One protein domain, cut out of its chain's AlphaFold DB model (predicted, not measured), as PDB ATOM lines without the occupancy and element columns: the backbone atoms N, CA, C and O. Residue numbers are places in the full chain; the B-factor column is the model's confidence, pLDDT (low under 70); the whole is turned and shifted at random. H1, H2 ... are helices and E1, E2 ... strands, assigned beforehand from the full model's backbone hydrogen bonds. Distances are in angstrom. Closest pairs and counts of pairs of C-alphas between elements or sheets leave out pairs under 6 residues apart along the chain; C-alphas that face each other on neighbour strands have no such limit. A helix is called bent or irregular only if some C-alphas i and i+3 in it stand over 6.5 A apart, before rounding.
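What this domain is: This is residues 55 to 201, 272 to 300 and 314 to 345 of the 480 residues of an uncharacterized protein of Tetrabaena socialis (UniProt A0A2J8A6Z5). The domain is a flat slab of helices in two layers, with H2, H5, H6 and H10 in a row in one layer and H1, H4, H7 and H9 in a row in the other. Short H3 crosses one end of the slab beside a small pair of strands, E1 and E2, while residues 340 to 345 stick out past the rest. The 208 printed residues hold ten named helices and two named strands, in the order E1 H1 H2 E2 H3 H4 H5 H6 H7 H8 H9 H10; E1 and E2 form a parallel sheet, and the class is mostly helix. The whole is compact, with a radius of gyration of the C-alphas of 18.3 A, and spans 64 by 51 by 24 A.

Where its parts are: The printed part begins with E1, residues 55 to 57, whose C-alpha 55 is at (250.336, 244.163, 165.175). H1, residues 58 to 71, is 19.7 A long, and H2, residues 75 to 90, is 22.7 A long. E2 is residues 96 to 99, H3 residues 108 to 114 and H4 residues 117 to 126. H5, residues 132 to 145, is 21.3 A long and neither bent nor irregular, but only just: C-alphas 133 and 136 are 6.4 A apart. H6, residues 152 to 166, measures 20.7 A, and H7, residues 172 to 194, measures 33.1 A, starting with C-alpha 172 at (284.616, 239.816, 194.399). H8 is residues 197 to 201. H9, residues 273 to 298, is 37.5 A long, and H10, residues 314 to 343, is 42.7 A long, ending with C-alpha 343 at (246.641, 218.696, 195.184).

How they stand to each other: H7 is the hub, touching H3, H4, H6 and H9. H7 and H9 run opposite ways at a shallow tilt of 7 degrees, with the C-alphas of Ala 181 and Ser 281 closest at 4.8 A. H4 touches H7 at a shallow tilt of 16 degrees, opposite ways, closest at the C-alphas of Ile 126 and Gln 179, 6.4 A. H1 touches H4, the same way at 19 degrees, a shallow tilt; the C-alphas of Glu 66 and Ala 117 are closest at 4.5 A. H6 and H7 form a helical hairpin, H6 touching with residues 160 to 164 alone; the closest C-alphas are Ser 164 and Ala 178, 5.3 A. H5 and H6 form another, closest at the C-alphas of Ala 143 and Asn 154, 4.6 A. H2 touches H5, with the C-alphas of Thr 86 and Leu 141 closest at 5.0 A. H10 touches H6 with residues 325 to 335 alone, closest at the C-alphas of Ser 152 and Val 332, 5.8 A. H10 also touches H9, closest at the C-alphas of Leu 293 and Ala 315, 5.9 A. H3 touches H1 about perpendicular, at 80 degrees, closest at the C-alphas of Leu 62 and Val 111, 6.6 A. H8 is close to H7 but not clearly touching, at the C-alphas of Ala 192 and Ala 200, 6.8 A. E1 and E2 are parallel, with N 56 and O 97 2.9 A apart and N 99 and O 56 3.0 A apart, within hydrogen-bond range. Every O i to N i+4 pair is within hydrogen-bond range in H1, H2, H3, H4, H6, H7, H8, H9 and H10, and 7 of 10 are in H5.

The domain as a whole: The two C-alphas farthest apart are those of Gly 103 and Pro 300, 65.0 A. Residues 202 to 271 are not printed, with 10.5 A between C-alphas 201 and 272; residues 301 to 313 are not printed either, with 15.0 A between C-alphas 300 and 314. Of the links that are printed whole, none is long. The mean pLDDT of the printed part is 71.2, and 109 residues are under 70, among them residues 147 to 178 and 314 to 345.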
ATOM      1  N   VAL A  55     249.495 245.310 165.493       64.81
ATOM      2  CA  VAL A  55     250.336 244.163 165.175       64.81
ATOM      3  C   VAL A  55     251.762 244.664 164.989       64.81
ATOM      4  O   VAL A  55     252.031 245.462 164.093       64.81
ATOM      5  N   VAL A  56     252.661 244.208 165.854       80.31
ATOM      6  CA  VAL A  56     254.092 244.527 165.820       80.31
ATOM      7  C   VAL A  56     254.851 243.257 165.452       80.31
ATOM      8  O   VAL A  56     254.576 242.188 166.003       80.31
ATOM      9  N   ASP A  57     255.809 243.359 164.534       85.88
ATOM     10  CA  ASP A  57     256.691 242.240 164.213       85.88
ATOM     11  C   ASP A  57     257.543 241.862 165.437       85.88
ATOM     12  O   ASP A  57     258.071 242.723 166.153       85.88
ATOM     13  N   VAL A  58     257.678 240.561 165.708       86.69
ATOM     14  CA  VAL A  58     258.461 240.086 166.857       86.69
ATOM     15  C   VAL A  58     259.928 240.503 166.735       86.69
ATOM     16  O   VAL A  58     260.505 240.929 167.731       86.69
ATOM     17  N   GLY A  59     260.535 240.455 165.548       83.69
ATOM     18  CA  GLY A  59     261.913 240.897 165.316       83.69
ATOM     19  C   GLY A  59     262.131 242.374 165.654       83.69
ATOM     20  O   GLY A  59     263.091 242.713 166.354       83.69
ATOM     21  N   GLU A  60     261.207 243.246 165.244       85.00
ATOM     22  CA  GLU A  60     261.221 244.668 165.614       85.00
ATOM     23  C   GLU A  60     261.055 244.874 167.127       85.00
ATOM     24  O   GLU A  60     261.823 245.618 167.746       85.00
ATOM     25  N   ALA A  61     260.102 244.179 167.755       84.81
ATOM     26  CA  ALA A  61     259.852 244.277 169.193       84.81
ATOM     27  C   ALA A  61     261.038 243.773 170.042       84.81
ATOM     28  O   ALA A  61     261.351 244.359 171.085       84.81
ATOM     29  N   LEU A  62     261.733 242.724 169.585       87.88
ATOM     30  CA  LEU A  62     262.975 242.226 170.181       87.88
ATOM     31  C   LEU A  62     264.084 243.283 170.095       87.88
ATOM     32  O   LEU A  62     264.675 243.635 171.120       87.88
ATOM     33  N   ALA A  63     264.331 243.825 168.899       84.62
ATOM     34  CA  ALA A  63     265.364 244.834 168.668       84.62
ATOM     35  C   ALA A  63     265.115 246.116 169.482       84.62
ATOM     36  O   ALA A  63     266.039 246.651 170.096       84.62
ATOM     37  N   LEU A  64     263.863 246.578 169.547       85.50
ATOM     38  CA  LEU A  64     263.459 247.750 170.326       85.50
ATOM     39  C   LEU A  64     263.605 247.509 171.837       85.50
ATOM     40  O   LEU A  64     264.110 248.375 172.551       85.50
ATOM     41  N   SER A  65     263.252 246.319 172.330       87.88
ATOM     42  CA  SER A  65     263.429 245.959 173.745       87.88
ATOM     43  C   SER A  65     264.909 245.903 174.146       87.88
ATOM     44  O   SER A  65     265.291 246.442 175.187       87.88
ATOM     45  N   GLU A  66     265.765 245.307 173.309       90.94
ATOM     46  CA  GLU A  66     267.219 245.280 173.530       90.94
ATOM     47  C   GLU A  66     267.858 246.668 173.426       90.94
ATOM     48  O   GLU A  66     268.756 246.990 174.206       90.94
ATOM     49  N   ARG A  67     267.389 247.504 172.494       88.00
ATOM     50  CA  ARG A  67     267.817 248.898 172.365       88.00
ATOM     51  C   ARG A  67     267.484 249.689 173.628       88.00
ATOM     52  O   ARG A  67     268.390 250.264 174.228       88.00
ATOM     53  N   ASN A  68     266.234 249.640 174.087       88.44
ATOM     54  CA  ASN A  68     265.794 250.329 175.301       88.44
ATOM     55  C   ASN A  68     266.592 249.872 176.538       88.44
ATOM     56  O   ASN A  68     266.979 250.701 177.360       88.44
ATOM     57  N   ALA A  69     266.920 248.577 176.638       87.62
ATOM     58  CA  ALA A  69     267.758 248.036 177.713       87.62
ATOM     59  C   ALA A  69     269.181 248.631 177.748       87.62
ATOM     60  O   ALA A  69     269.756 248.783 178.826       87.62
ATOM     61  N   ARG A  70     269.751 248.964 176.579       88.06
ATOM     62  CA  ARG A  70     271.091 249.569 176.429       88.06
ATOM     63  C   ARG A  70     271.073 251.095 176.543       88.06
ATOM     64  O   ARG A  70     272.029 251.686 177.041       88.06
ATOM     65  N   GLU A  71     270.011 251.741 176.065       88.38
ATOM     66  CA  GLU A  71     269.868 253.203 176.072       88.38
ATOM     67  C   GLU A  71     269.426 253.751 177.442       88.38
ATOM     68  O   GLU A  71     269.720 254.908 177.750       88.38
ATOM     69  N   ALA A  72     268.829 252.922 178.309       85.75
ATOM     70  CA  ALA A  72     268.505 253.241 179.704       85.75
ATOM     71  C   ALA A  72     269.763 253.387 180.594       85.75
ATOM     72  O   ALA A  72     270.057 252.566 181.467       85.75
ATOM     73  N   LYS A  73     270.521 254.467 180.377       82.62
ATOM     74  CA  LYS A  73     271.764 254.777 181.102       82.62
ATOM     75  C   LYS A  73     271.510 255.296 182.519       82.62
ATOM     76  O   LYS A  73     272.239 254.936 183.440       82.62
ATOM     77  N   SER A  74     270.484 256.131 182.714       85.19
ATOM     78  CA  SER A  74     270.172 256.695 184.033       85.19
ATOM     79  C   SER A  74     269.404 255.694 184.904       85.19
ATOM     80  O   SER A  74     268.568 254.928 184.423       85.19
ATOM     81  N   SER A  75     269.635 255.728 186.221       80.25
ATOM     82  CA  SER A  75     268.904 254.855 187.153       80.25
ATOM     83  C   SER A  75     267.403 255.172 187.251       80.25
ATOM     84  O   SER A  75     266.633 254.321 187.690       80.25
ATOM     85  N   VAL A  76     266.977 256.367 186.826       84.69
ATOM     86  CA  VAL A  76     265.563 256.761 186.758       84.69
ATOM     87  C   VAL A  76     264.896 256.133 185.534       84.69
ATOM     88  O   VAL A  76     263.794 255.601 185.646       84.69
ATOM     89  N   ASP A  77     265.572 256.136 184.385       86.44
ATOM     90  CA  ASP A  77     265.013 255.590 183.146       86.44
ATOM     91  C   ASP A  77     264.994 254.059 183.169       86.44
ATOM     92  O   ASP A  77     263.989 253.468 182.779       86.44
ATOM     93  N   LYS A  78     266.016 253.425 183.769       84.44
ATOM     94  CA  LYS A  78     265.988 251.997 184.136       84.44
ATOM     95  C   LYS A  78     264.721 251.648 184.934       84.44
ATOM     96  O   LYS A  78     263.972 250.756 184.549       84.44
ATOM     97  N   VAL A  79     264.425 252.399 186.000       85.00
ATOM     98  CA  VAL A  79     263.239 252.172 186.847       85.00
ATOM     99  C   VAL A  79     261.918 252.384 186.097       85.00
ATOM    100  O   VAL A  79     260.981 251.611 186.307       85.00
ATOM    101  N   LYS A  80     261.816 253.399 185.227       88.38
ATOM    102  CA  LYS A  80     260.628 253.600 184.375       88.38
ATOM    103  C   LYS A  80     260.417 252.402 183.446       88.38
ATOM    104  O   LYS A  80     259.325 251.839 183.439       88.38
ATOM    105  N   LEU A  81     261.475 251.981 182.747       88.88
ATOM    106  CA  LEU A  81     261.466 250.853 181.817       88.88
ATOM    107  C   LEU A  81     261.027 249.553 182.509       88.88
ATOM    108  O   LEU A  81     260.158 248.849 182.006       88.88
ATOM    109  N   TRP A  82     261.551 249.261 183.704       89.69
ATOM    110  CA  TRP A  82     261.154 248.067 184.459       89.69
ATOM    111  C   TRP A  82     259.695 248.116 184.903       89.69
ATOM    112  O   TRP A  82     258.998 247.108 184.800       89.69
ATOM    113  N   LYS A  83     259.196 249.271 185.367       89.31
ATOM    114  CA  LYS A  83     257.772 249.433 185.713       89.31
ATOM    115  C   LYS A  83     256.873 249.239 184.494       89.31
ATOM    116  O   LYS A  83     255.843 248.580 184.604       89.31
ATOM    117  N   GLU A  84     257.268 249.774 183.344       89.38
ATOM    118  CA  GLU A  84     256.534 249.614 182.091       89.38
ATOM    119  C   GLU A  84     256.512 248.157 181.621       89.38
ATOM    120  O   GLU A  84     255.434 247.622 181.371       89.38
ATOM    121  N   TRP A  85     257.657 247.474 181.587       91.38
ATOM    122  CA  TRP A  85     257.721 246.051 181.243       91.38
ATOM    123  C   TRP A  85     256.958 245.173 182.238       91.38
ATOM    124  O   TRP A  85     256.277 244.242 181.823       91.38
ATOM    125  N   THR A  86     257.001 245.492 183.536       87.31
ATOM    126  CA  THR A  86     256.193 244.808 184.560       87.31
ATOM    127  C   THR A  86     254.699 245.014 184.301       87.31
ATOM    128  O   THR A  86     253.920 244.072 184.428       87.31
ATOM    129  N   ARG A  87     254.279 246.224 183.906       89.44
ATOM    130  CA  ARG A  87     252.888 246.511 183.530       89.44
ATOM    131  C   ARG A  87     252.480 245.705 182.296       89.44
ATOM    132  O   ARG A  87     251.460 245.029 182.347       89.44
ATOM    133  N   LEU A  88     253.276 245.746 181.228       86.38
ATOM    134  CA  LEU A  88     253.005 245.049 179.965       86.38
ATOM    135  C   LEU A  88     253.001 243.519 180.124       86.38
ATOM    136  O   LEU A  88     252.138 242.854 179.565       86.38
ATOM    137  N   ALA A  89     253.896 242.950 180.939       84.19
ATOM    138  CA  ALA A  89     253.944 241.507 181.201       84.19
ATOM    139  C   ALA A  89     252.752 240.986 182.028       84.19
ATOM    140  O   ALA A  89     252.451 239.794 181.984       84.19
ATOM    141  N   ASN A  90     252.073 241.863 182.776       83.81
ATOM    142  CA  ASN A  90     250.861 241.542 183.536       83.81
ATOM    143  C   ASN A  90     249.559 241.942 182.809       83.81
ATOM    144  O   ASN A  90     248.468 241.602 183.274       83.81
ATOM    145  N   ASP A  91     249.648 242.648 181.678       81.88
ATOM    146  CA  ASP A  91     248.502 243.151 180.920       81.88
ATOM    147  C   ASP A  91     247.870 242.050 180.052       81.88
ATOM    148  O   ASP A  91     248.111 241.932 178.850       81.88
ATOM    149  N   LYS A  92     247.007 241.241 180.675       70.44
ATOM    150  CA  LYS A  92     246.239 240.170 180.012       70.44
ATOM    151  C   LYS A  92     245.213 240.682 178.983       70.44
ATOM    152  O   LYS A  92     244.564 239.862 178.341       70.44
ATOM    153  N   ALA A  93     245.031 241.998 178.857       65.88
ATOM    154  CA  ALA A  93     244.088 242.639 177.942       65.88
ATOM    155  C   ALA A  93     244.791 243.583 176.947       65.88
ATOM    156  O   ALA A  93     244.155 244.485 176.395       65.88
ATOM    157  N   SER A  94     246.097 243.393 176.726       69.81
ATOM    158  CA  SER A  94     246.876 244.299 175.889       69.81
ATOM    159  C   SER A  94     246.388 244.318 174.439       69.81
ATOM    160  O   SER A  94     246.150 243.278 173.828       69.81
ATOM    161  N   LYS A  95     246.285 245.528 173.874       67.81
ATOM    162  CA  LYS A  95     245.933 245.763 172.461       67.81
ATOM    163  C   LYS A  95     247.098 245.519 171.492       67.81
ATOM    164  O   LYS A  95     246.920 245.604 170.282       67.81
ATOM    165  N   PHE A  96     248.294 245.273 172.022       73.38
ATOM    166  CA  PHE A  96     249.472 244.942 171.232       73.38
ATOM    167  C   PHE A  96     249.495 243.443 170.959       73.38
ATOM    168  O   PHE A  96     249.521 242.638 171.891       73.38
ATOM    169  N   LYS A  97     249.506 243.080 169.677       79.62
ATOM    170  CA  LYS A  97     249.700 241.701 169.226       79.62
ATOM    171  C   LYS A  97     251.084 241.612 168.612       79.62
ATOM    172  O   LYS A  97     251.409 242.398 167.730       79.62
ATOM    173  N   TYR A  98     251.897 240.675 169.076       84.25
ATOM    174  CA  TYR A  98     253.213 240.451 168.493       84.25
ATOM    175  C   TYR A  98     253.119 239.250 167.567       84.25
ATOM    176  O   TYR A  98     252.774 238.163 168.025       84.25
ATOM    177  N   THR A  99     253.381 239.432 166.277       86.00
ATOM    178  CA  THR A  99     253.297 238.338 165.303       86.00
ATOM    179  C   THR A  99     254.699 237.884 164.920       86.00
ATOM    180  O   THR A  99     255.543 238.686 164.530       86.00
ATOM    181  N   ASP A 100     254.953 236.594 165.113       87.06
ATOM    182  CA  ASP A 100     256.212 235.932 164.780       87.06
ATOM    183  C   ASP A 100     256.291 235.613 163.279       87.06
ATOM    184  O   ASP A 100     255.266 235.609 162.592       87.06
ATOM    185  N   ALA A 101     257.476 235.260 162.776       84.81
ATOM    186  CA  ALA A 101     257.678 234.941 161.354       84.81
ATOM    187  C   ALA A 101     256.773 233.793 160.847       84.81
ATOM    188  O   ALA A 101     256.354 233.793 159.691       84.81
ATOM    189  N   ASP A 102     256.411 232.859 161.733       84.06
ATOM    190  CA  ASP A 102     255.492 231.743 161.462       84.06
ATOM    191  C   ASP A 102     253.995 232.133 161.542       84.06
ATOM    192  O   ASP A 102     253.112 231.274 161.509       84.06
ATOM    193  N   GLY A 103     253.677 233.421 161.722       82.00
ATOM    194  CA  GLY A 103     252.313 233.927 161.914       82.00
ATOM    195  C   GLY A 103     251.721 233.665 163.306       82.00
ATOM    196  O   GLY A 103     250.548 233.960 163.547       82.00
ATOM    197  N   SER A 104     252.504 233.110 164.237       84.75
ATOM    198  CA  SER A 104     252.055 232.871 165.613       84.75
ATOM    199  C   SER A 104     251.937 234.185 166.392       84.75
ATOM    200  O   SER A 104     252.798 235.057 166.288       84.75
ATOM    201  N   ASN A 105     250.860 234.340 167.169       84.00
ATOM    202  CA  ASN A 105     250.686 235.499 168.043       84.00
ATOM    203  C   ASN A 105     251.324 235.217 169.404       84.00
ATOM    204  O   ASN A 105     250.932 234.266 170.082       84.00
ATOM    205  N   LEU A 106     252.268 236.066 169.793       82.62
ATOM    206  CA  LEU A 106     252.948 236.049 171.081       82.62
ATOM    207  C   LEU A 106     252.443 237.188 171.970       82.62
ATOM    208  O   LEU A 106     252.059 238.258 171.488       82.62
ATOM    209  N   ASP A 107     252.484 236.973 173.281       85.38
ATOM    210  CA  ASP A 107     252.302 238.045 174.259       85.38
ATOM    211  C   ASP A 107     253.628 238.789 174.539       85.38
ATOM    212  O   ASP A 107     254.726 238.322 174.213       85.38
ATOM    213  N   PHE A 108     253.546 239.968 175.168       86.25
ATOM    214  CA  PHE A 108     254.739 240.750 175.526       86.25
ATOM    215  C   PHE A 108     255.712 239.963 176.421       86.25
ATOM    216  O   PHE A 108     256.928 240.144 176.341       86.25
ATOM    217  N   LYS A 109     255.194 239.067 177.272       86.94
ATOM    218  CA  LYS A 109     255.994 238.268 178.201       86.94
ATOM    219  C   LYS A 109     256.865 237.254 177.448       86.94
ATOM    220  O   LYS A 109     258.049 237.129 177.756       86.94
ATOM    221  N   GLN A 110     256.322 236.601 176.425       85.94
ATOM    222  CA  GLN A 110     257.034 235.706 175.513       85.94
ATOM    223  C   GLN A 110     258.056 236.462 174.654       85.94
ATOM    224  O   GLN A 110     259.195 236.010 174.534       85.94
ATOM    225  N   VAL A 111     257.696 237.630 174.109       86.44
ATOM    226  CA  VAL A 111     258.627 238.469 173.333       86.44
ATOM    227  C   VAL A 111     259.810 238.919 174.189       86.44
ATOM    228  O   VAL A 111     260.963 238.719 173.800       86.44
ATOM    229  N   LEU A 112     259.568 239.451 175.390       86.62
ATOM    230  CA  LEU A 112     260.659 239.912 176.249       86.62
ATOM    231  C   LEU A 112     261.557 238.752 176.715       86.62
ATOM    232  O   LEU A 112     262.775 238.924 176.776       86.62
ATOM    233  N   LEU A 113     260.998 237.561 176.968       87.38
ATOM    234  CA  LEU A 113     261.780 236.358 177.283       87.38
ATOM    235  C   LEU A 113     262.591 235.831 176.087       87.38
ATOM    236  O   LEU A 113     263.665 235.269 176.289       87.38
ATOM    237  N   ARG A 114     262.151 236.047 174.844       86.12
ATOM    238  CA  ARG A 114     262.973 235.756 173.657       86.12
ATOM    239  C   ARG A 114     264.121 236.767 173.481       86.12
ATOM    240  O   ARG A 114     265.196 236.381 173.026       86.12
ATOM    241  N   SER A 115     263.942 238.024 173.900       87.75
ATOM    242  CA  SER A 115     264.957 239.092 173.794       87.75
ATOM    243  C   SER A 115     266.146 238.923 174.750       87.75
ATOM    244  O   SER A 115     266.039 238.292 175.804       87.75
ATOM    245  N   LYS A 116     267.283 239.568 174.469       87.88
ATOM    246  CA  LYS A 116     268.377 239.745 175.450       87.88
ATOM    247  C   LYS A 116     268.125 240.879 176.448       87.88
ATOM    248  O   LYS A 116     268.966 241.127 177.307       87.88
ATOM    249  N   ALA A 117     266.980 241.559 176.394       86.38
ATOM    250  CA  ALA A 117     266.716 242.747 177.202       86.38
ATOM    251  C   ALA A 117     266.777 242.465 178.719       86.38
ATOM    252  O   ALA A 117     267.349 243.255 179.467       86.38
ATOM    253  N   LEU A 118     266.279 241.305 179.168       83.88
ATOM    254  CA  LEU A 118     266.378 240.867 180.570       83.88
ATOM    255  C   LEU A 118     267.801 240.459 180.991       83.88
ATOM    256  O   LEU A 118     268.152 240.632 182.154       83.88
ATOM    257  N   GLU A 119     268.629 239.958 180.067       86.19
ATOM    258  CA  GLU A 119     270.048 239.660 180.330       86.19
ATOM    259  C   GLU A 119     270.830 240.965 180.509       86.19
ATOM    260  O   GLU A 119     271.515 241.138 181.512       86.19
ATOM    261  N   ILE A 120     270.626 241.922 179.596       85.31
ATOM    262  CA  ILE A 120     271.220 243.264 179.646       85.31
ATOM    263  C   ILE A 120     270.802 243.992 180.932       85.31
ATOM    264  O   ILE A 120     271.630 244.639 181.564       85.31
ATOM    265  N   VAL A 121     269.535 243.882 181.353       82.62
ATOM    266  CA  VAL A 121     269.074 244.450 182.630       82.62
ATOM    267  C   VAL A 121     269.721 243.756 183.829       82.62
ATOM    268  O   VAL A 121     270.174 244.458 184.725       82.62
ATOM    269  N   ALA A 122     269.815 242.423 183.857       76.94
ATOM    270  CA  ALA A 122     270.490 241.712 184.945       76.94
ATOM    271  C   ALA A 122     271.970 242.126 185.064       76.94
ATOM    272  O   ALA A 122     272.421 242.523 186.137       76.94
ATOM    273  N   GLU A 123     272.707 242.119 183.952       77.81
ATOM    274  CA  GLU A 123     274.118 242.513 183.888       77.81
ATOM    275  C   GLU A 123     274.325 243.974 184.338       77.81
ATOM    276  O   GLU A 123     275.156 244.249 185.204       77.81
ATOM    277  N   ASN A 124     273.494 244.905 183.853       74.69
ATOM    278  CA  ASN A 124     273.521 246.336 184.204       74.69
ATOM    279  C   ASN A 124     273.077 246.676 185.641       74.69
ATOM    280  O   ASN A 124     273.137 247.855 186.022       74.69
ATOM    281  N   CYS A 125     272.553 245.701 186.386       67.38
ATOM    282  CA  CYS A 125     272.068 245.852 187.760       67.38
ATOM    283  C   CYS A 125     272.981 245.198 188.791       67.38
ATOM    284  O   CYS A 125     272.986 245.631 189.933       67.38
ATOM    285  N   ILE A 126     273.744 244.176 188.398       63.88
ATOM    286  CA  ILE A 126     274.683 243.484 189.291       63.88
ATOM    287  C   ILE A 126     276.109 244.037 189.111       63.88
ATOM    288  O   ILE A 126     276.960 243.866 189.970       63.88
ATOM    289  N   SER A 127     276.392 244.743 188.013       66.00
ATOM    290  CA  SER A 127     277.661 245.469 187.822       66.00
ATOM    291  C   SER A 127     277.726 246.828 188.538       66.00
ATOM    292  O   SER A 127     278.804 247.408 188.635       66.00
ATOM    293  N   ILE A 128     276.593 247.356 189.016       68.12
ATOM    294  CA  ILE A 128     276.496 248.658 189.694       68.12
ATOM    295  C   ILE A 128     275.509 248.512 190.861       68.12
ATOM    296  O   ILE A 128     274.331 248.283 190.576       68.12
ATOM    297  N   PRO A 129     275.930 248.698 192.130       62.81
ATOM    298  CA  PRO A 129     275.047 248.570 193.288       62.81
ATOM    299  C   PRO A 129     273.770 249.405 193.142       62.81
ATOM    300  O   PRO A 129     273.806 250.619 192.901       62.81
ATOM    301  N   LEU A 130     272.618 248.751 193.273       65.44
ATOM    302  CA  LEU A 130     271.323 249.414 193.255       65.44
ATOM    303  C   LEU A 130     270.994 249.987 194.634       65.44
ATOM    304  O   LEU A 130     271.313 249.429 195.676       65.44
ATOM    305  N   HIS A 131     270.286 251.114 194.638       68.44
ATOM    306  CA  HIS A 131     269.687 251.640 195.862       68.44
ATOM    307  C   HIS A 131     268.495 250.770 196.281       68.44
ATOM    308  O   HIS A 131     267.709 250.387 195.410       68.44
ATOM    309  N   ASN A 132     268.314 250.555 197.590       67.00
ATOM    310  CA  ASN A 132     267.243 249.735 198.187       67.00
ATOM    311  C   ASN A 132     265.856 249.957 197.537       67.00
ATOM    312  O   ASN A 132     265.168 249.004 197.179       67.00
ATOM    313  N   ASP A 133     265.470 251.213 197.284       68.50
ATOM    314  CA  ASP A 133     264.169 251.577 196.689       68.50
ATOM    315  C   ASP A 133     263.948 251.032 195.261       68.50
ATOM    316  O   ASP A 133     262.823 250.994 194.757       68.50
ATOM    317  N   LYS A 134     265.031 250.646 194.578       73.50
ATOM    318  CA  LYS A 134     265.047 250.152 193.192       73.50
ATOM    319  C   LYS A 134     265.080 248.624 193.136       73.50
ATOM    320  O   LYS A 134     264.637 248.060 192.135       73.50
ATOM    321  N   GLU A 135     265.522 247.964 194.209       73.62
ATOM    322  CA  GLU A 135     265.565 246.500 194.324       73.62
ATOM    323  C   GLU A 135     264.183 245.879 194.146       73.62
ATOM    324  O   GLU A 135     263.987 245.028 193.282       73.62
ATOM    325  N   ALA A 136     263.205 246.372 194.911       75.69
ATOM    326  CA  ALA A 136     261.833 245.878 194.882       75.69
ATOM    327  C   ALA A 136     261.203 245.996 193.483       75.69
ATOM    328  O   ALA A 136     260.361 245.191 193.102       75.69
ATOM    329  N   ILE A 137     261.614 246.988 192.690       79.38
ATOM    330  CA  ILE A 137     261.092 247.221 191.337       79.38
ATOM    331  C   ILE A 137     261.687 246.206 190.353       79.38
ATOM    332  O   ILE A 137     260.955 245.647 189.538       79.38
ATOM    333  N   LEU A 138     262.989 245.924 190.456       77.44
ATOM    334  CA  LEU A 138     263.647 244.876 189.671       77.44
ATOM    335  C   LEU A 138     263.147 243.474 190.060       77.44
ATOM    336  O   LEU A 138     262.929 242.622 189.200       77.44
ATOM    337  N   ALA A 139     262.895 243.249 191.348       76.50
ATOM    338  CA  ALA A 139     262.305 242.016 191.841       76.50
ATOM    339  C   ALA A 139     260.876 241.804 191.318       76.50
ATOM    340  O   ALA A 139     260.567 240.720 190.828       76.50
ATOM    341  N   HIS A 140     260.034 242.846 191.333       79.25
ATOM    342  CA  HIS A 140     258.704 242.805 190.717       79.25
ATOM    343  C   HIS A 140     258.754 242.536 189.208       79.25
ATOM    344  O   HIS A 140     257.902 241.800 188.706       79.25
ATOM    345  N   LEU A 141     259.761 243.065 188.499       83.56
ATOM    346  CA  LEU A 141     259.987 242.735 187.092       83.56
ATOM    347  C   LEU A 141     260.223 241.229 186.931       83.56
ATOM    348  O   LEU A 141     259.443 240.582 186.241       83.56
ATOM    349  N   PHE A 142     261.227 240.647 187.596       77.81
ATOM    350  CA  PHE A 142     261.498 239.204 187.498       77.81
ATOM    351  C   PHE A 142     260.315 238.337 187.966       77.81
ATOM    352  O   PHE A 142     260.024 237.309 187.348       77.81
ATOM    353  N   ALA A 143     259.589 238.766 189.001       75.44
ATOM    354  CA  ALA A 143     258.393 238.089 189.495       75.44
ATOM    355  C   ALA A 143     257.287 237.977 188.435       75.44
ATOM    356  O   ALA A 143     256.661 236.924 188.341       75.44
ATOM    357  N   ALA A 144     257.092 239.000 187.593       78.56
ATOM    358  CA  ALA A 144     256.106 238.969 186.511       78.56
ATOM    359  C   ALA A 144     256.389 237.869 185.466       78.56
ATOM    360  O   ALA A 144     255.469 237.379 184.805       78.56
ATOM    361  N   PHE A 145     257.644 237.426 185.327       75.25
ATOM    362  CA  PHE A 145     258.016 236.347 184.405       75.25
ATOM    363  C   PHE A 145     257.867 234.954 185.022       75.25
ATOM    364  O   PHE A 145     257.605 233.998 184.291       75.25
ATOM    365  N   LEU A 146     257.942 234.832 186.348       71.44
ATOM    366  CA  LEU A 146     257.923 233.549 187.047       71.44
ATOM    367  C   LEU A 146     256.525 232.887 187.069       71.44
ATOM    368  O   LEU A 146     255.510 233.577 187.176       71.44
ATOM    369  N   PRO A 147     256.436 231.545 186.974       59.06
ATOM    370  CA  PRO A 147     255.166 230.823 186.986       59.06
ATOM    371  C   PRO A 147     254.681 230.573 188.424       59.06
ATOM    372  O   PRO A 147     254.762 229.451 188.921       59.06
ATOM    373  N   ASN A 148     254.208 231.613 189.125       56.59
ATOM    374  CA  ASN A 148     253.511 231.431 190.404       56.59
ATOM    375  C   ASN A 148     252.702 232.665 190.851       56.59
ATOM    376  O   ASN A 148     253.283 233.676 191.242       56.59
ATOM    377  N   ASP A 149     251.374 232.531 190.941       48.31
ATOM    378  CA  ASP A 149     250.486 233.515 191.595       48.31
ATOM    379  C   ASP A 149     250.674 233.553 193.138       48.31
ATOM    380  O   ASP A 149     250.114 234.401 193.827       48.31
ATOM    381  N   SER A 150     251.464 232.629 193.706       47.12
ATOM    382  CA  SER A 150     251.615 232.390 195.155       47.12
ATOM    383  C   SER A 150     252.744 233.174 195.852       47.12
ATOM    384  O   SER A 150     253.005 232.979 197.041       47.12
ATOM    385  N   GLY A 151     253.434 234.071 195.141       49.28
ATOM    386  CA  GLY A 151     254.375 235.037 195.728       49.28
ATOM    387  C   GLY A 151     255.762 234.511 196.138       49.28
ATOM    388  O   GLY A 151     256.680 235.318 196.257       49.28
ATOM    389  N   SER A 152     255.985 233.197 196.265       50.50
ATOM    390  CA  SER A 152     257.315 232.600 196.543       50.50
ATOM    391  C   SER A 152     258.380 233.014 195.529       50.50
ATOM    392  O   SER A 152     259.503 233.357 195.884       50.50
ATOM    393  N   CYS A 153     258.009 233.026 194.252       54.28
ATOM    394  CA  CYS A 153     258.869 233.478 193.164       54.28
ATOM    395  C   CYS A 153     259.210 234.979 193.252       54.28
ATOM    396  O   CYS A 153     260.309 235.383 192.883       54.28
ATOM    397  N   ASN A 154     258.301 235.793 193.797       59.25
ATOM    398  CA  ASN A 154     258.533 237.215 194.047       59.25
ATOM    399  C   ASN A 154     259.460 237.416 195.262       59.25
ATOM    400  O   ASN A 154     260.390 238.217 195.199       59.25
ATOM    401  N   ALA A 155     259.285 236.634 196.334       56.12
ATOM    402  CA  ALA A 155     260.206 236.618 197.475       56.12
ATOM    403  C   ALA A 155     261.634 236.231 197.050       56.12
ATOM    404  O   ALA A 155     262.585 236.925 197.404       56.12
ATOM    405  N   LEU A 156     261.773 235.205 196.204       57.03
ATOM    406  CA  LEU A 156     263.059 234.798 195.643       57.03
ATOM    407  C   LEU A 156     263.700 235.886 194.771       57.03
ATOM    408  O   LEU A 156     264.886 236.157 194.918       57.03
ATOM    409  N   ALA A 157     262.935 236.526 193.882       63.06
ATOM    410  CA  ALA A 157     263.447 237.624 193.066       63.06
ATOM    411  C   ALA A 157     263.936 238.800 193.934       63.06
ATOM    412  O   ALA A 157     265.007 239.345 193.678       63.06
ATOM    413  N   ASN A 158     263.195 239.143 194.996       65.38
ATOM    414  CA  ASN A 158     263.611 240.152 195.975       65.38
ATOM    415  C   ASN A 158     264.899 239.740 196.695       65.38
ATOM    416  O   ASN A 158     265.802 240.556 196.838       65.38
ATOM    417  N   LEU A 159     265.008 238.479 197.117       59.91
ATOM    418  CA  LEU A 159     266.185 237.967 197.810       59.91
ATOM    419  C   LEU A 159     267.426 237.921 196.903       59.91
ATOM    420  O   LEU A 159     268.488 238.347 197.338       59.91
ATOM    421  N   LEU A 160     267.309 237.482 195.647       63.22
ATOM    422  CA  LEU A 160     268.437 237.448 194.705       63.22
ATOM    423  C   LEU A 160     268.980 238.851 194.406       63.22
ATOM    424  O   LEU A 160     270.193 239.041 194.362       63.22
ATOM    425  N   VAL A 161     268.091 239.836 194.236       65.31
ATOM    426  CA  VAL A 161     268.487 241.235 194.022       65.31
ATOM    427  C   VAL A 161     269.103 241.825 195.292       65.31
ATOM    428  O   VAL A 161     270.179 242.413 195.218       65.31
ATOM    429  N   ARG A 162     268.489 241.609 196.459       64.69
ATOM    430  CA  ARG A 162     269.002 242.097 197.745       64.69
ATOM    431  C   ARG A 162     270.389 241.541 198.070       64.69
ATOM    432  O   ARG A 162     271.278 242.312 198.407       64.69
ATOM    433  N   LEU A 163     270.583 240.229 197.894       58.62
ATOM    434  CA  LEU A 163     271.890 239.584 198.043       58.62
ATOM    435  C   LEU A 163     272.903 240.140 197.037       58.62
ATOM    436  O   LEU A 163     274.054 240.347 197.388       58.62
ATOM    437  N   SER A 164     272.498 240.432 195.795       62.53
ATOM    438  CA  SER A 164     273.428 241.012 194.817       62.53
ATOM    439  C   SER A 164     273.957 242.395 195.215       62.53
ATOM    440  O   SER A 164     275.077 242.725 194.839       62.53
ATOM    441  N   ASN A 165     273.197 243.172 196.001       62.81
ATOM    442  CA  ASN A 165     273.637 244.480 196.493       62.81
ATOM    443  C   ASN A 165     274.344 244.406 197.849       62.81
ATOM    444  O   ASN A 165     275.342 245.099 198.011       62.81
ATOM    445  N   SER A 166     273.897 243.568 198.796       59.44
ATOM    446  CA  SER A 166     274.622 243.395 200.067       59.44
ATOM    447  C   SER A 166     276.014 242.799 199.850       59.44
ATOM    448  O   SER A 166     276.970 243.206 200.499       59.44
ATOM    449  N   LEU A 167     276.155 241.903 198.872       58.94
ATOM    450  CA  LEU A 167     277.417 241.232 198.569       58.94
ATOM    451  C   LEU A 167     278.379 242.036 197.684       58.94
ATOM    452  O   LEU A 167     279.529 241.617 197.539       58.94
ATOM    453  N   ALA A 168     277.943 243.156 197.098       57.50
ATOM    454  CA  ALA A 168     278.776 243.973 196.214       57.50
ATOM    455  C   ALA A 168     279.892 244.731 196.955       57.50
ATOM    456  O   ALA A 168     280.938 244.996 196.363       57.50
ATOM    457  N   ASP A 169     279.686 245.038 198.239       56.22
ATOM    458  CA  ASP A 169     280.650 245.762 199.078       56.22
ATOM    459  C   ASP A 169     281.666 244.832 199.779       56.22
ATOM    460  O   ASP A 169     282.690 245.301 200.280       56.22
ATOM    461  N   ASP A 170     281.409 243.517 199.809       53.75
ATOM    462  CA  ASP A 170     282.041 242.592 200.763       53.75
ATOM    463  C   ASP A 170     283.087 241.620 200.159       53.75
ATOM    464  O   ASP A 170     284.061 241.286 200.842       53.75
ATOM    465  N   ALA A 171     282.940 241.167 198.900       56.94
ATOM    466  CA  ALA A 171     283.947 240.349 198.195       56.94
ATOM    467  C   ALA A 171     283.733 240.280 196.659       56.94
ATOM    468  O   ALA A 171     282.608 240.388 196.176       56.94
ATOM    469  N   PRO A 172     284.781 240.020 195.845       57.88
ATOM    470  CA  PRO A 172     284.616 239.816 194.399       57.88
ATOM    471  C   PRO A 172     283.956 238.469 194.036       57.88
ATOM    472  O   PRO A 172     283.222 238.385 193.049       57.88
ATOM    473  N   ASP A 173     284.182 237.412 194.826       63.62
ATOM    474  CA  ASP A 173     283.658 236.066 194.541       63.62
ATOM    475  C   ASP A 173     282.149 235.938 194.817       63.62
ATOM    476  O   ASP A 173     281.437 235.219 194.105       63.62
ATOM    477  N   THR A 174     281.633 236.681 195.802       63.25
ATOM    478  CA  THR A 174     280.202 236.746 196.133       63.25
ATOM    479  C   THR A 174     279.408 237.448 195.034       63.25
ATOM    480  O   THR A 174     278.360 236.948 194.618       63.25
ATOM    481  N   LEU A 175     279.940 238.549 194.488       66.88
ATOM    482  CA  LEU A 175     279.369 239.238 193.332       66.88
ATOM    483  C   LEU A 175     279.287 238.302 192.118       66.88
ATOM    484  O   LEU A 175     278.245 238.211 191.468       66.88
ATOM    485  N   GLY A 176     280.352 237.537 191.853       69.44
ATOM    486  CA  GLY A 176     280.365 236.519 190.800       69.44
ATOM    487  C   GLY A 176     279.307 235.425 191.004       69.44
ATOM    488  O   GLY A 176     278.660 235.005 190.042       69.44
ATOM    489  N   ALA A 177     279.071 234.990 192.245       67.31
ATOM    490  CA  ALA A 177     278.008 234.038 192.568       67.31
ATOM    491  C   ALA A 177     276.602 234.629 192.357       67.31
ATOM    492  O   ALA A 177     275.753 233.976 191.750       67.31
ATOM    493  N   ALA A 178     276.364 235.881 192.764       68.81
ATOM    494  CA  ALA A 178     275.111 236.594 192.504       68.81
ATOM    495  C   ALA A 178     274.844 236.759 190.997       68.81
ATOM    496  O   ALA A 178     273.742 236.469 190.523       68.81
ATOM    497  N   GLN A 179     275.870 237.120 190.216       74.19
ATOM    498  CA  GLN A 179     275.794 237.174 188.753       74.19
ATOM    499  C   GLN A 179     275.428 235.814 188.146       74.19
ATOM    500  O   GLN A 179     274.529 235.748 187.302       74.19
ATOM    501  N   ARG A 180     276.064 234.716 188.587       74.75
ATOM    502  CA  ARG A 180     275.725 233.358 188.122       74.75
ATOM    503  C   ARG A 180     274.302 232.953 188.507       74.75
ATOM    504  O   ARG A 180     273.594 232.424 187.653       74.75
ATOM    505  N   ALA A 181     273.855 233.261 189.722       68.69
ATOM    506  CA  ALA A 181     272.513 232.942 190.204       68.69
ATOM    507  C   ALA A 181     271.412 233.671 189.410       68.69
ATOM    508  O   ALA A 181     270.495 233.025 188.901       68.69
ATOM    509  N   VAL A 182     271.522 234.991 189.217       73.50
ATOM    510  CA  VAL A 182     270.539 235.760 188.427       73.50
ATOM    511  C   VAL A 182     270.602 235.382 186.942       73.50
ATOM    512  O   VAL A 182     269.564 235.214 186.304       73.50
ATOM    513  N   THR A 183     271.794 235.146 186.384       77.50
ATOM    514  CA  THR A 183     271.932 234.646 185.002       77.50
ATOM    515  C   THR A 183     271.311 233.253 184.845       77.50
ATOM    516  O   THR A 183     270.682 232.963 183.826       77.50
ATOM    517  N   GLY A 184     271.453 232.387 185.852       72.31
ATOM    518  CA  GLY A 184     270.815 231.074 185.921       72.31
ATOM    519  C   GLY A 184     269.291 231.171 185.949       72.31
ATOM    520  O   GLY A 184     268.627 230.475 185.180       72.31
ATOM    521  N   LEU A 185     268.743 232.094 186.747       73.00
ATOM    522  CA  LEU A 185     267.313 232.409 186.783       73.00
ATOM    523  C   LEU A 185     266.796 232.872 185.414       73.00
ATOM    524  O   LEU A 185     265.810 232.325 184.921       73.00
ATOM    525  N   VAL A 186     267.465 233.839 184.775       77.81
ATOM    526  CA  VAL A 186     267.069 234.342 183.447       77.81
ATOM    527  C   VAL A 186     267.119 233.219 182.408       77.81
ATOM    528  O   VAL A 186     266.156 233.033 181.670       77.81
ATOM    529  N   LYS A 187     268.175 232.396 182.392       78.00
ATOM    530  CA  LYS A 187     268.263 231.227 181.497       78.00
ATOM    531  C   LYS A 187     267.153 230.202 181.754       78.00
ATOM    532  O   LYS A 187     266.595 229.675 180.795       78.00
ATOM    533  N   ALA A 188     266.798 229.945 183.013       72.06
ATOM    534  CA  ALA A 188     265.710 229.033 183.366       72.06
ATOM    535  C   ALA A 188     264.333 229.574 182.934       72.06
ATOM    536  O   ALA A 188     263.519 228.818 182.406       72.06
ATOM    537  N   LEU A 189     264.099 230.883 183.092       73.69
ATOM    538  CA  LEU A 189     262.909 231.578 182.590       73.69
ATOM    539  C   LEU A 189     262.795 231.490 181.061       73.69
ATOM    540  O   LEU A 189     261.726 231.160 180.547       73.69
ATOM    541  N   LYS A 190     263.894 231.730 180.335       78.12
ATOM    542  CA  LYS A 190     263.934 231.601 178.871       78.12
ATOM    543  C   LYS A 190     263.661 230.176 178.401       78.12
ATOM    544  O   LYS A 190     262.841 229.986 177.510       78.12
ATOM    545  N   ALA A 191     264.302 229.185 179.023       74.81
ATOM    546  CA  ALA A 191     264.102 227.779 178.686       74.81
ATOM    547  C   ALA A 191     262.627 227.365 178.835       74.81
ATOM    548  O   ALA A 191     262.075 226.736 177.940       74.81
ATOM    549  N   ALA A 192     261.957 227.783 179.913       68.81
ATOM    550  CA  ALA A 192     260.540 227.481 180.113       68.81
ATOM    551  C   ALA A 192     259.591 228.238 179.167       68.81
ATOM    552  O   ALA A 192     258.511 227.739 178.878       68.81
ATOM    553  N   ALA A 193     259.978 229.410 178.655       70.06
ATOM    554  CA  ALA A 193     259.210 230.118 177.625       70.06
ATOM    555  C   ALA A 193     259.400 229.550 176.208       70.06
ATOM    556  O   ALA A 193     258.625 229.877 175.311       70.06
ATOM    557  N   GLN A 194     260.430 228.725 176.002       70.81
ATOM    558  CA  GLN A 194     260.679 227.994 174.756       70.81
ATOM    559  C   GLN A 194     260.097 226.571 174.777       70.81
ATOM    560  O   GLN A 194     259.919 225.980 173.715       70.81
ATOM    561  N   GLN A 195     259.769 226.033 175.956       65.88
ATOM    562  CA  GLN A 195     259.090 224.745 176.094       65.88
ATOM    563  C   GLN A 195     257.660 224.820 175.553       65.88
ATOM    564  O   GLN A 195     256.871 225.687 175.937       65.88
ATOM    565  N   GLY A 196     257.303 223.868 174.689       57.84
ATOM    566  CA  GLY A 196     255.912 223.684 174.275       57.84
ATOM    567  C   GLY A 196     255.033 223.240 175.456       57.84
ATOM    568  O   GLY A 196     255.561 222.691 176.427       57.84
ATOM    569  N   PRO A 197     253.693 223.386 175.388       59.28
ATOM    570  CA  PRO A 197     252.800 223.023 176.496       59.28
ATOM    571  C   PRO A 197     253.020 221.594 177.014       59.28
ATOM    572  O   PRO A 197     253.102 221.376 178.216       59.28
ATOM    573  N   ALA A 198     253.233 220.635 176.104       60.03
ATOM    574  CA  ALA A 198     253.509 219.241 176.449       60.03
ATOM    575  C   ALA A 198     254.864 219.025 177.161       60.03
ATOM    576  O   ALA A 198     254.978 218.127 177.992       60.03
ATOM    577  N   GLU A 199     255.888 219.837 176.870       61.69
ATOM    578  CA  GLU A 199     257.174 219.779 177.579       61.69
ATOM    579  C   GLU A 199     257.115 220.488 178.933       61.69
ATOM    580  O   GLU A 199     257.702 220.002 179.897       61.69
ATOM    581  N   ALA A 200     256.380 221.600 179.030       60.75
ATOM    582  CA  ALA A 200     256.127 222.279 180.297       60.75
ATOM    583  C   ALA A 200     255.342 221.370 181.263       60.75
ATOM    584  O   ALA A 200     255.716 221.238 182.431       60.75
ATOM    585  N   ASP A 201     254.327 220.665 180.753       61.62
ATOM    586  CA  ASP A 201     253.567 219.669 181.509       61.62
ATOM    587  C   ASP A 201     254.440 218.465 181.914       61.62
ATOM    588  O   ASP A 201     254.339 217.977 183.039       61.62
ATOM    589  N   ALA A 272     261.533 220.497 188.458       57.22
ATOM    590  CA  ALA A 272     262.284 220.768 187.236       57.22
ATOM    591  C   ALA A 272     261.837 222.103 186.611       57.22
ATOM    592  O   ALA A 272     261.050 222.857 187.193       57.22
ATOM    593  N   GLY A 273     262.406 222.451 185.452       64.25
ATOM    594  CA  GLY A 273     262.156 223.740 184.801       64.25
ATOM    595  C   GLY A 273     262.572 224.932 185.671       64.25
ATOM    596  O   GLY A 273     263.593 224.883 186.364       64.25
ATOM    597  N   VAL A 274     261.776 226.009 185.643       62.97
ATOM    598  CA  VAL A 274     262.104 227.279 186.317       62.97
ATOM    599  C   VAL A 274     262.303 227.106 187.818       62.97
ATOM    600  O   VAL A 274     263.315 227.551 188.345       62.97
ATOM    601  N   LEU A 275     261.386 226.413 188.502       63.41
ATOM    602  CA  LEU A 275     261.443 226.237 189.957       63.41
ATOM    603  C   LEU A 275     262.673 225.413 190.386       63.41
ATOM    604  O   LEU A 275     263.299 225.721 191.396       63.41
ATOM    605  N   GLY A 276     263.083 224.433 189.576       65.75
ATOM    606  CA  GLY A 276     264.335 223.694 189.769       65.75
ATOM    607  C   GLY A 276     265.602 224.490 189.449       65.75
ATOM    608  O   GLY A 276     266.668 224.209 189.995       65.75
ATOM    609  N   GLY A 277     265.524 225.470 188.545       66.56
ATOM    610  CA  GLY A 277     266.582 226.462 188.334       66.56
ATOM    611  C   GLY A 277     266.727 227.372 189.552       66.56
ATOM    612  O   GLY A 277     267.799 227.437 190.141       66.56
ATOM    613  N   CYS A 278     265.611 227.969 189.980       65.44
ATOM    614  CA  CYS A 278     265.484 228.793 191.178       65.44
ATOM    615  C   CYS A 278     266.116 228.146 192.418       65.44
ATOM    616  O   CYS A 278     266.992 228.751 193.030       65.44
ATOM    617  N   LEU A 279     265.711 226.920 192.772       67.38
ATOM    618  CA  LEU A 279     266.228 226.227 193.960       67.38
ATOM    619  C   LEU A 279     267.745 225.984 193.875       67.38
ATOM    620  O   LEU A 279     268.457 226.285 194.825       67.38
ATOM    621  N   ARG A 280     268.270 225.564 192.715       72.19
ATOM    622  CA  ARG A 280     269.724 225.392 192.528       72.19
ATOM    623  C   ARG A 280     270.503 226.702 192.652       72.19
ATOM    624  O   ARG A 280     271.610 226.690 193.176       72.19
ATOM    625  N   SER A 281     269.940 227.825 192.203       67.50
ATOM    626  CA  SER A 281     270.554 229.147 192.388       67.50
ATOM    627  C   SER A 281     270.561 229.596 193.857       67.50
ATOM    628  O   SER A 281     271.512 230.250 194.275       67.50
ATOM    629  N   ILE A 282     269.552 229.212 194.652       67.06
ATOM    630  CA  ILE A 282     269.556 229.400 196.116       67.06
ATOM    631  C   ILE A 282     270.651 228.540 196.757       67.06
ATOM    632  O   ILE A 282     271.416 229.047 197.574       67.06
ATOM    633  N   ASP A 283     270.751 227.263 196.376       72.25
ATOM    634  CA  ASP A 283     271.744 226.333 196.928       72.25
ATOM    635  C   ASP A 283     273.187 226.763 196.603       72.25
ATOM    636  O   ASP A 283     274.053 226.694 197.476       72.25
ATOM    637  N   GLU A 284     273.453 227.266 195.388       72.81
ATOM    638  CA  GLU A 284     274.764 227.819 195.012       72.81
ATOM    639  C   GLU A 284     275.120 229.051 195.862       72.81
ATOM    640  O   GLU A 284     276.216 229.117 196.421       72.81
ATOM    641  N   LEU A 285     274.190 230.002 196.016       67.31
ATOM    642  CA  LEU A 285     274.408 231.194 196.844       67.31
ATOM    643  C   LEU A 285     274.615 230.846 198.315       67.31
ATOM    644  O   LEU A 285     275.516 231.392 198.951       67.31
ATOM    645  N   LYS A 286     273.829 229.904 198.844       69.69
ATOM    646  CA  LYS A 286     274.006 229.403 200.203       69.69
ATOM    647  C   LYS A 286     275.386 228.769 200.372       69.69
ATOM    648  O   LYS A 286     276.073 229.106 201.326       69.69
ATOM    649  N   ALA A 287     275.829 227.921 199.443       73.62
ATOM    650  CA  ALA A 287     277.153 227.301 199.512       73.62
ATOM    651  C   ALA A 287     278.295 228.335 199.515       73.62
ATOM    652  O   ALA A 287     279.270 228.164 200.250       73.62
ATOM    653  N   VAL A 288     278.162 229.417 198.739       69.25
ATOM    654  CA  VAL A 288     279.123 230.533 198.712       69.25
ATOM    655  C   VAL A 288     279.104 231.310 200.033       69.25
ATOM    656  O   VAL A 288     280.157 231.490 200.639       69.25
ATOM    657  N   LEU A 289     277.927 231.679 200.547       67.25
ATOM    658  CA  LEU A 289     277.774 232.359 201.842       67.25
ATOM    659  C   LEU A 289     278.307 231.530 203.018       67.25
ATOM    660  O   LEU A 289     279.101 232.039 203.805       67.25
ATOM    661  N   SER A 290     277.965 230.240 203.111       72.06
ATOM    662  CA  SER A 290     278.536 229.337 204.121       72.06
ATOM    663  C   SER A 290     280.059 229.181 203.956       72.06
ATOM    664  O   SER A 290     280.755 228.869 204.923       72.06
ATOM    665  N   GLY A 291     280.590 229.372 202.742       68.81
ATOM    666  CA  GLY A 291     282.024 229.425 202.448       68.81
ATOM    667  C   GLY A 291     282.691 230.670 203.034       68.81
ATOM    668  O   GLY A 291     283.638 230.539 203.808       68.81
ATOM    669  N   HIS A 292     282.158 231.860 202.746       65.12
ATOM    670  CA  HIS A 292     282.676 233.122 203.290       65.12
ATOM    671  C   HIS A 292     282.490 233.239 204.804       65.12
ATOM    672  O   HIS A 292     283.386 233.735 205.480       65.12
ATOM    673  N   LEU A 293     281.398 232.708 205.361       68.44
ATOM    674  CA  LEU A 293     281.199 232.619 206.808       68.44
ATOM    675  C   LEU A 293     282.287 231.751 207.458       68.44
ATOM    676  O   LEU A 293     282.896 232.171 208.439       68.44
ATOM    677  N   LYS A 294     282.610 230.587 206.874       73.38
ATOM    678  CA  LYS A 294     283.731 229.752 207.336       73.38
ATOM    679  C   LYS A 294     285.081 230.438 207.168       73.38
ATOM    680  O   LYS A 294     285.935 230.278 208.035       73.38
ATOM    681  N   GLU A 295     285.308 231.186 206.089       66.50
ATOM    682  CA  GLU A 295     286.556 231.936 205.921       66.50
ATOM    683  C   GLU A 295     286.673 233.050 206.974       66.50
ATOM    684  O   GLU A 295     287.700 233.151 207.640       66.50
ATOM    685  N   ALA A 296     285.606 233.818 207.209       60.66
ATOM    686  CA  ALA A 296     285.547 234.865 208.227       60.66
ATOM    687  C   ALA A 296     285.726 234.318 209.659       60.66
ATOM    688  O   ALA A 296     286.438 234.927 210.455       60.66
ATOM    689  N   GLU A 297     285.139 233.155 209.974       65.12
ATOM    690  CA  GLU A 297     285.312 232.471 211.265       65.12
ATOM    691  C   GLU A 297     286.703 231.810 211.418       65.12
ATOM    692  O   GLU A 297     287.162 231.627 212.547       65.12
ATOM    693  N   SER A 298     287.405 231.468 210.325       65.50
ATOM    694  CA  SER A 298     288.696 230.746 210.370       65.50
ATOM    695  C   SER A 298     289.951 231.591 210.119       65.50
ATOM    696  O   SER A 298     291.053 231.105 210.378       65.50
ATOM    697  N   LYS A 299     289.835 232.843 209.653       57.59
ATOM    698  CA  LYS A 299     290.985 233.723 209.363       57.59
ATOM    699  C   LYS A 299     291.610 234.265 210.665       57.59
ATOM    700  O   LYS A 299     291.024 235.154 211.292       57.59
ATOM    701  N   PRO A 300     292.805 233.802 211.090       48.88
ATOM    702  CA  PRO A 300     293.446 234.335 212.288       48.88
ATOM    703  C   PRO A 300     293.810 235.812 212.090       48.88
ATOM    704  O   PRO A 300     294.098 236.258 210.978       48.88
ATOM    705  N   GLN A 314     280.533 241.653 210.049       63.53
ATOM    706  CA  GLN A 314     280.439 240.993 208.743       63.53
ATOM    707  C   GLN A 314     280.031 239.515 208.889       63.53
ATOM    708  O   GLN A 314     279.083 239.061 208.252       63.53
ATOM    709  N   ALA A 315     280.656 238.776 209.816       64.38
ATOM    710  CA  ALA A 315     280.276 237.397 210.133       64.38
ATOM    711  C   ALA A 315     278.829 237.290 210.655       64.38
ATOM    712  O   ALA A 315     278.100 236.376 210.266       64.38
ATOM    713  N   ALA A 316     278.378 238.236 211.487       62.75
ATOM    714  CA  ALA A 316     276.982 238.317 211.920       62.75
ATOM    715  C   ALA A 316     276.021 238.651 210.758       62.75
ATOM    716  O   ALA A 316     274.907 238.125 210.724       62.75
ATOM    717  N   GLY A 317     276.460 239.469 209.794       61.19
ATOM    718  CA  GLY A 317     275.759 239.744 208.539       61.19
ATOM    719  C   GLY A 317     275.526 238.473 207.724       61.19
ATOM    720  O   GLY A 317     274.374 238.094 207.510       61.19
ATOM    721  N   TYR A 318     276.595 237.749 207.377       63.44
ATOM    722  CA  TYR A 318     276.497 236.483 206.638       63.44
ATOM    723  C   TYR A 318     275.613 235.449 207.344       63.44
ATOM    724  O   TYR A 318     274.806 234.783 206.701       63.44
ATOM    725  N   LYS A 319     275.714 235.338 208.676       68.50
ATOM    726  CA  LYS A 319     274.917 234.387 209.470       68.50
ATOM    727  C   LYS A 319     273.424 234.721 209.430       68.50
ATOM    728  O   LYS A 319     272.592 233.825 209.307       68.50
ATOM    729  N   ARG A 320     273.089 236.015 209.459       67.00
ATOM    730  CA  ARG A 320     271.719 236.518 209.295       67.00
ATOM    731  C   ARG A 320     271.185 236.273 207.882       67.00
ATOM    732  O   ARG A 320     270.022 235.907 207.734       67.00
ATOM    733  N   GLU A 321     272.002 236.459 206.848       61.41
ATOM    734  CA  GLU A 321     271.594 236.177 205.466       61.41
ATOM    735  C   GLU A 321     271.414 234.676 205.202       61.41
ATOM    736  O   GLU A 321     270.422 234.289 204.585       61.41
ATOM    737  N   GLU A 322     272.289 233.815 205.734       67.88
ATOM    738  CA  GLU A 322     272.149 232.353 205.669       67.88
ATOM    739  C   GLU A 322     270.872 231.863 206.377       67.88
ATOM    740  O   GLU A 322     270.182 230.965 205.876       67.88
ATOM    741  N   GLU A 323     270.512 232.469 207.513       65.19
ATOM    742  CA  GLU A 323     269.263 232.187 208.227       65.19
ATOM    743  C   GLU A 323     268.033 232.615 207.408       65.19
ATOM    744  O   GLU A 323     267.113 231.815 207.223       65.19
ATOM    745  N   ILE A 324     268.040 233.824 206.826       64.31
ATOM    746  CA  ILE A 324     266.967 234.317 205.941       64.31
ATOM    747  C   ILE A 324     266.812 233.415 204.706       64.31
ATOM    748  O   ILE A 324     265.693 233.020 204.372       64.31
ATOM    749  N   LEU A 325     267.918 233.046 204.054       62.09
ATOM    750  CA  LEU A 325     267.951 232.102 202.932       62.09
ATOM    751  C   LEU A 325     267.352 230.750 203.308       62.09
ATOM    752  O   LEU A 325     266.537 230.205 202.568       62.09
ATOM    753  N   THR A 326     267.734 230.212 204.464       68.19
ATOM    754  CA  THR A 326     267.266 228.901 204.929       68.19
ATOM    755  C   THR A 326     265.778 228.933 205.272       68.19
ATOM    756  O   THR A 326     265.045 228.026 204.878       68.19
ATOM    757  N   ALA A 327     265.306 229.998 205.926       62.59
ATOM    758  CA  ALA A 327     263.892 230.207 206.216       62.59
ATOM    759  C   ALA A 327     263.055 230.357 204.934       62.59
ATOM    760  O   ALA A 327     261.987 229.757 204.826       62.59
ATOM    761  N   GLN A 328     263.545 231.094 203.929       62.50
ATOM    762  CA  GLN A 328     262.839 231.256 202.655       62.50
ATOM    763  C   GLN A 328     262.879 229.994 201.789       62.50
ATOM    764  O   GLN A 328     261.853 229.633 201.220       62.50
ATOM    765  N   ALA A 329     263.999 229.271 201.731       60.47
ATOM    766  CA  ALA A 329     264.065 227.970 201.068       60.47
ATOM    767  C   ALA A 329     263.065 226.988 201.699       60.47
ATOM    768  O   ALA A 329     262.286 226.356 200.986       60.47
ATOM    769  N   ALA A 330     263.002 226.936 203.036       62.34
ATOM    770  CA  ALA A 330     261.998 226.163 203.759       62.34
ATOM    771  C   ALA A 330     260.565 226.638 203.456       62.34
ATOM    772  O   ALA A 330     259.695 225.801 203.240       62.34
ATOM    773  N   GLN A 331     260.313 227.947 203.360       62.75
ATOM    774  CA  GLN A 331     259.002 228.499 203.000       62.75
ATOM    775  C   GLN A 331     258.588 228.143 201.563       62.75
ATOM    776  O   GLN A 331     257.434 227.778 201.343       62.75
ATOM    777  N   VAL A 332     259.499 228.199 200.586       60.00
ATOM    778  CA  VAL A 332     259.241 227.782 199.195       60.00
ATOM    779  C   VAL A 332     258.978 226.277 199.132       60.00
ATOM    780  O   VAL A 332     257.995 225.856 198.523       60.00
ATOM    781  N   GLN A 333     259.788 225.470 199.825       62.03
ATOM    782  CA  GLN A 333     259.593 224.023 199.946       62.03
ATOM    783  C   GLN A 333     258.252 223.695 200.623       62.03
ATOM    784  O   GLN A 333     257.537 222.795 200.191       62.03
ATOM    785  N   GLN A 334     257.870 224.444 201.658       62.09
ATOM    786  CA  GLN A 334     256.615 224.264 202.380       62.09
ATOM    787  C   GLN A 334     255.412 224.710 201.545       62.09
ATOM    788  O   GLN A 334     254.412 224.004 201.536       62.09
ATOM    789  N   GLN A 335     255.499 225.812 200.794       58.75
ATOM    790  CA  GLN A 335     254.462 226.193 199.830       58.75
ATOM    791  C   GLN A 335     254.314 225.138 198.732       58.75
ATOM    792  O   GLN A 335     253.193 224.741 198.433       58.75
ATOM    793  N   HIS A 336     255.419 224.620 198.188       58.41
ATOM    794  CA  HIS A 336     255.402 223.511 197.235       58.41
ATOM    795  C   HIS A 336     254.742 222.257 197.836       58.41
ATOM    796  O   HIS A 336     253.876 221.654 197.209       58.41
ATOM    797  N   ASN A 337     255.062 221.914 199.087       58.28
ATOM    798  CA  ASN A 337     254.473 220.777 199.798       58.28
ATOM    799  C   ASN A 337     252.998 220.994 200.182       58.28
ATOM    800  O   ASN A 337     252.230 220.038 200.199       58.28
ATOM    801  N   VAL A 338     252.570 222.227 200.460       58.19
ATOM    802  CA  VAL A 338     251.160 222.579 200.704       58.19
ATOM    803  C   VAL A 338     250.364 222.550 199.402       58.19
ATOM    804  O   VAL A 338     249.259 222.015 199.395       58.19
ATOM    805  N   VAL A 339     250.928 223.042 198.295       55.31
ATOM    806  CA  VAL A 339     250.363 222.879 196.946       55.31
ATOM    807  C   VAL A 339     250.256 221.390 196.584       55.31
ATOM    808  O   VAL A 339     249.206 220.971 196.124       55.31
ATOM    809  N   LEU A 340     251.261 220.560 196.887       55.94
ATOM    810  CA  LEU A 340     251.208 219.093 196.732       55.94
ATOM    811  C   LEU A 340     250.174 218.399 197.640       55.94
ATOM    812  O   LEU A 340     249.511 217.452 197.217       55.94
ATOM    813  N   ALA A 341     250.025 218.831 198.892       48.47
ATOM    814  CA  ALA A 341     249.064 218.235 199.822       48.47
ATOM    815  C   ALA A 341     247.623 218.594 199.429       48.47
ATOM    816  O   ALA A 341     246.778 217.716 199.278       48.47
ATOM    817  N   THR A 342     247.372 219.877 199.151       51.03
ATOM    818  CA  THR A 342     246.081 220.341 198.616       51.03
ATOM    819  C   THR A 342     245.773 219.765 197.233       51.03
ATOM    820  O   THR A 342     244.606 219.503 196.957       51.03
ATOM    821  N   ALA A 343     246.790 219.480 196.407       47.00
ATOM    822  CA  ALA A 343     246.641 218.696 195.184       47.00
ATOM    823  C   ALA A 343     246.127 217.284 195.495       47.00
ATOM    824  O   ALA A 343     245.044 216.912 195.061       47.00
ATOM    825  N   SER A 344     246.869 216.521 196.299       41.62
ATOM    826  CA  SER A 344     246.577 215.113 196.619       41.62
ATOM    827  C   SER A 344     245.340 214.882 197.503       41.62
ATOM    828  O   SER A 344     245.080 213.751 197.909       41.62
ATOM    829  N   GLY A 345     244.575 215.928 197.837       39.91
ATOM    830  CA  GLY A 345     243.432 215.842 198.752       39.91
ATOM    831  C   GLY A 345     243.814 215.487 200.195       39.91
ATOM    832  O   GLY A 345     242.933 215.243 201.021       39.91
TER     833      GLY A 345